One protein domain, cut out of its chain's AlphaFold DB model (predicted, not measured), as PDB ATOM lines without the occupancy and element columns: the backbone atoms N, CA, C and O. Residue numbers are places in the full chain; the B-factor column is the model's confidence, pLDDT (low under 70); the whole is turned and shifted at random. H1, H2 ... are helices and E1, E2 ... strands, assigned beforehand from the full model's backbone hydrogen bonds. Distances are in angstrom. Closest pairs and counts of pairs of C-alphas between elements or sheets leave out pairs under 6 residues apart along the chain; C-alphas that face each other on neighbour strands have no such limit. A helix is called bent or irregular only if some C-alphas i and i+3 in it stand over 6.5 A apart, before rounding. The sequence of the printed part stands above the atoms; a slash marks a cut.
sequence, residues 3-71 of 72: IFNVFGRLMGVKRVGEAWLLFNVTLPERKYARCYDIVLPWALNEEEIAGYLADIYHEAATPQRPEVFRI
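Overview. This is residues 3 to 71 of the 72 residues of an uncharacterized protein of Serratia ficaria (UniProt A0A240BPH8). A twisted antiparallel sheet, in order E4 E3 E2 E1 E5, has one helix, H1, over one face at its E5 and E1 side, making two layers. E1 to E4 form a meander, each strand the antiparallel neighbour of the one before. The printed part has 69 residues, runs E1 E2 E3 E4 H1 E5 and is of mixed class. It is compact, with a radius of gyration of the C-alphas of 11.7 A and spans of 36 by 28 by 21 A.

Along the chain. E1, residues 3 to 6, begins at C-alpha 3 (91.823, 156.939, 142.813). E2, residues 9 to 16, spans 22.2 A; E3, residues 19 to 26, 22.3 A. E4 is residues 31 to 34. H1, residues 46 to 56, spans 16.1 A and is only just irregular: C-alphas 47 and 50 are 6.7 A apart. E5, residues 68 to 70, ends at C-alpha 70 (92.264, 154.699, 137.415).

Arrangement. Within hydrogen-bond range are N 5 and O 69 of E1 and E5, 2.8 A, and, in three hairpins, N 4 and O 11, 2.8 A, N 14 and O 21, 2.9 A, and N 24 and O 33, 2.8 A. H1 touches E5, closest at the C-alphas of Ala 54 and Val 68, 5.7 A; 5 of its 7 O i to N i+4 pairs are within range.

Size, cuts and confidence. The farthest C-alphas, Gly 17 and Pro 63, are 36.9 A apart. The links E4 to H1 and H1 to E5 are long. The printed part has no cut, and no printed residue is under 70 in pLDDT.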
ATOM      1  N   ILE A   3      90.863 157.861 142.210       97.81
ATOM      2  CA  ILE A   3      91.823 156.939 142.813       97.81
ATOM      3  C   ILE A   3      92.504 156.170 141.694       97.81
ATOM      4  O   ILE A   3      91.860 155.681 140.773       97.81
ATOM      5  N   PHE A   4      93.818 156.058 141.794       98.12
ATOM      6  CA  PHE A   4      94.671 155.364 140.852       98.12
ATOM      7  C   PHE A   4      95.397 154.234 141.566       98.12
ATOM      8  O   PHE A   4      95.836 154.378 142.712       98.12
ATOM      9  N   ASN A   5      95.554 153.124 140.863       98.12
ATOM     10  CA  ASN A   5      96.607 152.173 141.147       98.12
ATOM     11  C   ASN A   5      97.865 152.658 140.419       98.12
ATOM     12  O   ASN A   5      97.869 152.734 139.196       98.12
ATOM     13  N   VAL A   6      98.901 153.020 141.170       98.12
ATOM     14  CA  VAL A   6     100.203 153.464 140.669       98.12
ATOM     15  C   VAL A   6     101.214 152.370 140.987       98.12
ATOM     16  O   VAL A   6     101.706 152.298 142.116       98.12
ATOM     17  N   PHE A   7     101.453 151.457 140.041       98.12
ATOM     18  CA  PHE A   7     102.364 150.314 140.211       98.12
ATOM     19  C   PHE A   7     102.100 149.498 141.502       98.12
ATOM     20  O   PHE A   7     103.000 149.017 142.195       98.12
ATOM     21  N   GLY A   8     100.824 149.337 141.857       96.75
ATOM     22  CA  GLY A   8     100.332 148.638 143.049       96.75
ATOM     23  C   GLY A   8     100.197 149.477 144.317       96.75
ATOM     24  O   GLY A   8      99.812 148.925 145.348       96.75
ATOM     25  N   ARG A   9     100.486 150.780 144.274       95.94
ATOM     26  CA  ARG A   9     100.181 151.728 145.355       95.94
ATOM     27  C   ARG A   9      98.883 152.462 145.046       95.94
ATOM     28  O   ARG A   9      98.694 152.937 143.935       95.94
ATOM     29  N   LEU A  10      98.001 152.603 146.031       97.69
ATOM     30  CA  LEU A  10      96.780 153.385 145.854       97.69
ATOM     31  C   LEU A  10      97.047 154.867 146.121       97.69
ATOM     32  O   LEU A  10      97.465 155.248 147.219       97.69
ATOM     33  N   MET A  11      96.775 155.693 145.116       97.75
ATOM     34  CA  MET A  11      96.980 157.137 145.157       97.75
ATOM     35  C   MET A  11      95.684 157.858 144.804       97.75
ATOM     36  O   MET A  11      94.999 157.499 143.855       97.75
ATOM     37  N   GLY A  12      95.336 158.878 145.577       97.81
ATOM     38  CA  GLY A  12      94.152 159.700 145.375       97.81
ATOM     39  C   GLY A  12      94.539 161.043 144.780       97.81
ATOM     40  O   GLY A  12      95.479 161.669 145.264       97.81
ATOM     41  N   VAL A  13      93.804 161.510 143.777       97.75
ATOM     42  CA  VAL A  13      93.968 162.842 143.195       97.75
ATOM     43  C   VAL A  13      92.667 163.628 143.321       97.75
ATOM     44  O   VAL A  13      91.572 163.153 142.998       97.75
ATOM     45  N   LYS A  14      92.768 164.859 143.823       97.12
ATOM     46  CA  LYS A  14      91.633 165.771 143.996       97.12
ATOM     47  C   LYS A  14      91.976 167.156 143.477       97.12
ATOM     48  O   LYS A  14      92.981 167.727 143.888       97.12
ATOM     49  N   ARG A  15      91.097 167.722 142.647       96.12
ATOM     50  CA  ARG A  15      91.150 169.142 142.293       96.12
ATOM     51  C   ARG A  15      90.686 169.982 143.479       96.12
ATOM     52  O   ARG A  15      89.621 169.722 144.043       96.12
ATOM     53  N   VAL A  16      91.475 170.979 143.860       95.06
ATOM     54  CA  VAL A  16      91.106 172.004 144.843       95.06
ATOM     55  C   VAL A  16      91.485 173.360 144.260       95.06
ATOM     56  O   VAL A  16      92.661 173.704 144.185       95.06
ATOM     57  N   GLY A  17      90.476 174.109 143.809       93.62
ATOM     58  CA  GLY A  17      90.689 175.318 143.013       93.62
ATOM     59  C   GLY A  17      91.437 174.989 141.721       93.62
ATOM     60  O   GLY A  17      91.044 174.098 140.967       93.62
ATOM     61  N   GLU A  18      92.551 175.675 141.491       91.06
ATOM     62  CA  GLU A  18      93.408 175.440 140.327       91.06
ATOM     63  C   GLU A  18      94.456 174.342 140.561       91.06
ATOM     64  O   GLU A  18      95.118 173.921 139.623       91.06
ATOM     65  N   ALA A  19      94.596 173.816 141.780       93.75
ATOM     66  CA  ALA A  19      95.630 172.838 142.099       93.75
ATOM     67  C   ALA A  19      95.105 171.397 142.107       93.75
ATOM     68  O   ALA A  19      94.003 171.104 142.580       93.75
ATOM     69  N   TRP A  20      95.953 170.472 141.665       97.38
ATOM     70  CA  TRP A  20      95.784 169.044 141.901       97.38
ATOM     71  C   TRP A  20      96.510 168.637 143.184       97.38
ATOM     72  O   TRP A  20      97.701 168.892 143.365       97.38
ATOM     73  N   LEU A  21      95.785 167.985 144.087       97.50
ATOM     74  CA  LEU A  21      96.309 167.459 145.338       97.50
ATOM     75  C   LEU A  21      96.384 165.932 145.273       97.50
ATOM     76  O   LEU A  21      95.396 165.278 144.951       97.50
ATOM     77  N   LEU A  22      97.543 165.389 145.635       97.88
ATOM     78  CA  LEU A  22      97.866 163.969 145.711       97.88
ATOM     79  C   LEU A  22      97.765 163.421 147.145       97.88
ATOM     80  O   LEU A  22      98.187 164.064 148.112       97.88
ATOM     81  N   PHE A  23      97.255 162.208 147.299       97.88
ATOM     82  CA  PHE A  23      97.075 161.540 148.583       97.88
ATOM     83  C   PHE A  23      97.523 160.085 148.496       97.88
ATOM     84  O   PHE A  23      97.270 159.418 147.502       97.88
ATOM     85  N   ASN A  24      98.110 159.570 149.568       97.06
ATOM     86  CA  ASN A  24      98.176 158.137 149.815       97.06
ATOM     87  C   ASN A  24      96.811 157.637 150.262       97.06
ATOM     88  O   ASN A  24      96.197 158.243 151.145       97.06
ATOM     89  N   VAL A  25      96.363 156.532 149.674       97.81
ATOM     90  CA  VAL A  25      95.064 155.930 149.966       97.81
ATOM     91  C   VAL A  25      95.275 154.584 150.645       97.81
ATOM     92  O   VAL A  25      96.036 153.745 150.167       97.81
ATOM     93  N   THR A  26      94.569 154.358 151.748       96.31
ATOM     94  CA  THR A  26      94.471 153.040 152.386       96.31
ATOM     95  C   THR A  26      93.021 152.577 152.354       96.31
ATOM     96  O   THR A  26      92.129 153.291 152.819       96.31
ATOM     97  N   LEU A  27      92.796 151.393 151.783       91.38
ATOM     98  CA  LEU A  27      91.505 150.712 151.727       91.38
ATOM     99  C   LEU A  27      91.586 149.393 152.517       91.38
ATOM    100  O   LEU A  27      92.642 148.759 152.482       91.38
ATOM    101  N   PRO A  28      90.481 148.957 153.157       93.25
ATOM    102  CA  PRO A  28      89.122 149.512 153.069       93.25
ATOM    103  C   PRO A  28      88.841 150.720 153.981       93.25
ATOM    104  O   PRO A  28      87.775 151.319 153.869       93.25
ATOM    105  N   GLU A  29      89.771 151.126 154.846       93.88
ATOM    106  CA  GLU A  29      89.549 152.142 155.888       93.88
ATOM    107  C   GLU A  29      89.303 153.564 155.354       93.88
ATOM    108  O   GLU A  29      89.016 154.464 156.143       93.88
ATOM    109  N   ARG A  30      89.440 153.787 154.037       92.62
ATOM    110  CA  ARG A  30      89.291 155.089 153.359       92.62
ATOM    111  C   ARG A  30      90.076 156.198 154.067       92.62
ATOM    112  O   ARG A  30      89.587 157.309 154.271       92.62
ATOM    113  N   LYS A  31      91.323 155.898 154.441       96.38
ATOM    114  CA  LYS A  31      92.260 156.897 154.970       96.38
ATOM    115  C   LYS A  31      92.996 157.566 153.813       96.38
ATOM    116  O   LYS A  31      93.492 156.884 152.918       96.38
ATOM    117  N   TYR A  32      93.074 158.894 153.864       96.62
ATOM    118  CA  TYR A  32      93.677 159.733 152.831       96.62
ATOM    119  C   TYR A  32      94.744 160.634 153.459       96.62
ATOM    120  O   TYR A  32      94.413 161.592 154.155       96.62
ATOM    121  N   ALA A  33      96.022 160.339 153.222       97.25
ATOM    122  CA  ALA A  33      97.136 161.143 153.733       97.25
ATOM    123  C   ALA A  33      97.735 161.990 152.606       97.25
ATOM    124  O   ALA A  33      98.176 161.446 151.597       97.25
ATOM    125  N   ARG A  34      97.744 163.321 152.750       97.12
ATOM    126  CA  ARG A  34      98.260 164.238 151.720       97.12
ATOM    127  C   ARG A  34      99.754 163.975 151.472       97.12
ATOM    128  O   ARG A  34     100.532 163.916 152.416       97.12
ATOM    129  N   CYS A  35     100.143 163.835 150.205       95.94
ATOM    130  CA  CYS A  35     101.539 163.728 149.775       95.94
ATOM    131  C   CYS A  35     102.036 165.092 149.281       95.94
ATOM    132  O   CYS A  35     101.529 165.605 148.285       95.94
ATOM    133  N   TYR A  36     102.992 165.695 149.980       94.56
ATOM    134  CA  TYR A  36     103.505 167.031 149.646       94.56
ATOM    135  C   TYR A  36     104.725 166.995 148.722       94.56
ATOM    136  O   TYR A  36     105.050 168.015 148.125       94.56
ATOM    137  N   ASP A  37     105.354 165.829 148.575       91.69
ATOM    138  CA  ASP A  37     106.610 165.668 147.836       91.69
ATOM    139  C   ASP A  37     106.420 165.764 146.319       91.69
ATOM    140  O   ASP A  37     107.344 166.129 145.599       91.69
ATOM    141  N   ILE A  38     105.212 165.460 145.832       92.12
ATOM    142  CA  ILE A  38     104.862 165.513 144.413       92.12
ATOM    143  C   ILE A  38     103.790 166.571 144.173       92.12
ATOM    144  O   ILE A  38     102.715 166.571 144.787       92.12
ATOM    145  N   VAL A  39     104.080 167.448 143.215       91.25
ATOM    146  CA  VAL A  39     103.154 168.449 142.689       91.25
ATOM    147  C   VAL A  39     102.694 168.003 141.307       91.25
ATOM    148  O   VAL A  39     103.505 167.633 140.459       91.25
ATOM    149  N   LEU A  40     101.383 168.037 141.085       95.00
ATOM    150  CA  LEU A  40     100.793 167.836 139.767       95.00
ATOM    151  C   LEU A  40     100.584 169.214 139.109       95.00
ATOM    152  O   LEU A  40     100.003 170.095 139.753       95.00
ATOM    153  N   PRO A  41     101.026 169.418 137.854       95.56
ATOM    154  CA  PRO A  41     100.791 170.654 137.117       95.56
ATOM    155  C   PRO A  41      99.302 171.002 137.038       95.56
ATOM    156  O   PRO A  41      98.474 170.161 136.702       95.56
ATOM    157  N   TRP A  42      98.955 172.264 137.302       95.00
ATOM    158  CA  TRP A  42      97.566 172.740 137.306       95.00
ATOM    159  C   TRP A  42      96.861 172.603 135.947       95.00
ATOM    160  O   TRP A  42      95.636 172.503 135.900       95.00
ATOM    161  N   ALA A  43      97.623 172.599 134.855       95.50
ATOM    162  CA  ALA A  43      97.100 172.501 133.498       95.50
ATOM    163  C   ALA A  43      96.735 171.066 133.083       95.50
ATOM    164  O   ALA A  43      96.141 170.912 132.028       95.50
ATOM    165  N   LEU A  44      97.068 170.045 133.891       96.25
ATOM    166  CA  LEU A  44      96.724 168.658 133.571       96.25
ATOM    167  C   LEU A  44      95.211 168.442 133.548       96.25
ATOM    168  O   LEU A  44      94.508 168.816 134.499       96.25
ATOM    169  N   ASN A  45      94.762 167.744 132.515       95.12
ATOM    170  CA  ASN A  45      93.411 167.226 132.361       95.12
ATOM    171  C   ASN A  45      93.263 165.927 133.168       95.12
ATOM    172  O   ASN A  45      94.255 165.298 133.540       95.12
ATOM    173  N   GLU A  46      92.030 165.483 133.432       95.81
ATOM    174  CA  GLU A  46      91.811 164.254 134.211       95.81
ATOM    175  C   GLU A  46      92.415 163.013 133.536       95.81
ATOM    176  O   GLU A  46      92.957 162.136 134.211       95.81
ATOM    177  N   GLU A  47      92.370 162.961 132.206       96.19
ATOM    178  CA  GLU A  47      92.862 161.850 131.388       96.19
ATOM    179  C   GLU A  47      94.395 161.755 131.383       96.19
ATOM    180  O   GLU A  47      94.953 160.669 131.224       96.19
ATOM    181  N   GLU A  48      95.087 162.874 131.601       97.44
ATOM    182  CA  GLU A  48      96.552 162.955 131.564       97.44
ATOM    183  C   GLU A  48      97.194 162.552 132.898       97.44
ATOM    184  O   GLU A  48      98.376 162.206 132.949       97.44
ATOM    185  N   ILE A  49      96.422 162.551 133.991       97.62
ATOM    186  CA  ILE A  49      96.926 162.271 135.343       97.62
ATOM    187  C   ILE A  49      97.546 160.875 135.441       97.62
ATOM    188  O   ILE A  49      98.581 160.724 136.086       97.62
ATOM    189  N   ALA A  50      96.948 159.859 134.812       98.00
ATOM    190  CA  ALA A  50      97.491 158.500 134.857       98.00
ATOM    191  C   ALA A  50      98.882 158.427 134.209       98.00
ATOM    192  O   ALA A  50      99.796 157.854 134.799       98.00
ATOM    193  N   GLY A  51      99.051 159.061 133.042       97.88
ATOM    194  CA  GLY A  51     100.338 159.147 132.348       97.88
ATOM    195  C   GLY A  51     101.373 159.909 133.171       97.88
ATOM    196  O   GLY A  51     102.456 159.394 133.427       97.88
ATOM    197  N   TYR A  52     100.998 161.071 133.712       97.75
ATOM    198  CA  TYR A  52     101.886 161.851 134.576       97.75
ATOM    199  C   TYR A  52     102.353 161.064 135.813       97.75
ATOM    200  O   TYR A  52     103.525 161.111 136.189       97.75
ATOM    201  N   LEU A  53     101.447 160.323 136.462       97.75
ATOM    202  CA  LEU A  53     101.795 159.467 137.598       97.75
ATOM    203  C   LEU A  53     102.702 158.302 137.182       97.75
ATOM    204  O   LEU A  53     103.590 157.945 137.953       97.75
ATOM    205  N   ALA A  54     102.505 157.728 135.991       98.00
ATOM    206  CA  ALA A  54     103.379 156.687 135.455       98.00
ATOM    207  C   ALA A  54     104.803 157.202 135.218       98.00
ATOM    208  O   ALA A  54     105.755 156.515 135.582       98.00
ATOM    209  N   ASP A  55     104.942 158.418 134.688       97.06
ATOM    210  CA  ASP A  55     106.242 159.033 134.412       97.06
ATOM    211  C   ASP A  55     106.998 159.363 135.706       97.06
ATOM    212  O   ASP A  55     108.152 158.972 135.881       97.06
ATOM    213  N   ILE A  56     106.340 160.037 136.657       96.50
ATOM    214  CA  ILE A  56     106.971 160.462 137.919       96.50
ATOM    215  C   ILE A  56     107.321 159.277 138.825       96.50
ATOM    216  O   ILE A  56     108.319 159.326 139.540       96.50
ATOM    217  N   TYR A  57     106.514 158.213 138.812       96.62
ATOM    218  CA  TYR A  57     106.749 157.021 139.631       96.62
ATOM    219  C   TYR A  57     107.348 155.851 138.846       96.62
ATOM    220  O   TYR A  57     107.288 154.724 139.336       96.62
ATOM    221  N   HIS A  58     107.926 156.081 137.664       96.25
ATOM    222  CA  HIS A  58     108.394 155.011 136.773       96.25
ATOM    223  C   HIS A  58     109.321 153.996 137.464       96.25
ATOM    224  O   HIS A  58     109.234 152.800 137.204       96.25
ATOM    225  N   GLU A  59     110.155 154.442 138.406       96.44
ATOM    226  CA  GLU A  59     111.065 153.573 139.167       96.44
ATOM    227  C   GLU A  59     110.351 152.525 140.040       96.44
ATOM    228  O   GLU A  59     110.952 151.526 140.427       96.44
ATOM    229  N   ALA A  60     109.069 152.731 140.356       96.00
ATOM    230  CA  ALA A  60     108.255 151.764 141.086       96.00
ATOM    231  C   ALA A  60     107.641 150.682 140.176       96.00
ATOM    232  O   ALA A  60     107.049 149.726 140.686       96.00
ATOM    233  N   ALA A  61     107.763 150.814 138.850       97.69
ATOM    234  CA  ALA A  61     107.264 149.828 137.904       97.69
ATOM    235  C   ALA A  61     108.026 148.504 138.041       97.69
ATOM    236  O   ALA A  61     109.251 148.453 138.129       97.69
ATOM    237  N   THR A  62     107.285 147.399 138.023       97.25
ATOM    238  CA  THR A  62     107.853 146.043 138.052       97.25
ATOM    239  C   THR A  62     107.169 145.177 137.003       97.25
ATOM    240  O   THR A  62     106.050 145.498 136.597       97.25
ATOM    241  N   PRO A  63     107.751 144.032 136.599       97.31
ATOM    242  CA  PRO A  63     107.078 143.116 135.677       97.31
ATOM    243  C   PRO A  63     105.686 142.670 136.152       97.31
ATOM    244  O   PRO A  63     104.808 142.421 135.335       97.31
ATOM    245  N   GLN A  64     105.464 142.581 137.469       97.38
ATOM    246  CA  GLN A  64     104.173 142.196 138.050       97.38
ATOM    247  C   GLN A  64     103.184 143.365 138.156       97.38
ATOM    248  O   GLN A  64     101.994 143.140 138.362       97.38
ATOM    249  N   ARG A  65     103.670 144.608 138.093       96.00
ATOM    250  CA  ARG A  65     102.884 145.836 138.250       96.00
ATOM    251  C   ARG A  65     103.434 146.882 137.276       96.00
ATOM    252  O   ARG A  65     104.162 147.774 137.712       96.00
ATOM    253  N   PRO A  66     103.173 146.724 135.966       96.50
ATOM    254  CA  PRO A  66     103.850 147.502 134.930       96.50
ATOM    255  C   PRO A  66     103.129 148.805 134.576       96.50
ATOM    256  O   PRO A  66     103.626 149.565 133.753       96.50
ATOM    257  N   GLU A  67     101.953 149.052 135.150       97.19
ATOM    258  CA  GLU A  67     101.043 150.093 134.682       97.19
ATOM    259  C   GLU A  67     100.444 150.931 135.815       97.19
ATOM    260  O   GLU A  67     100.420 150.539 136.989       97.19
ATOM    261  N   VAL A  68      99.943 152.100 135.415       98.50
ATOM    262  CA  VAL A  68      99.149 153.008 136.236       98.50
ATOM    263  C   VAL A  68      97.766 153.131 135.614       98.50
ATOM    264  O   VAL A  68      97.644 153.455 134.435       98.50
ATOM    265  N   PHE A  69      96.719 152.913 136.404       97.94
ATOM    266  CA  PHE A  69      95.339 152.992 135.924       97.94
ATOM    267  C   PHE A  69      94.395 153.530 136.995       97.94
ATOM    268  O   PHE A  69      94.612 153.370 138.200       97.94
ATOM    269  N   ARG A  70      93.326 154.188 136.546       97.69
ATOM    270  CA  ARG A  70      92.264 154.699 137.415       97.69
ATOM    271  C   ARG A  70      91.386 153.546 137.903       97.69
ATOM    272  O   ARG A  70      91.032 152.667 137.124       97.69
ATOM    273  N   ILE A  71      91.028 153.572 139.184       95.62
ATOM    274  CA  ILE A  71      90.124 152.604 139.823       95.62
ATOM    275  C   ILE A  71      88.807 153.231 140.306       95.62
ATOM    276  O   ILE A  71      87.810 152.521 140.393       95.62
TER     277      ILE A  71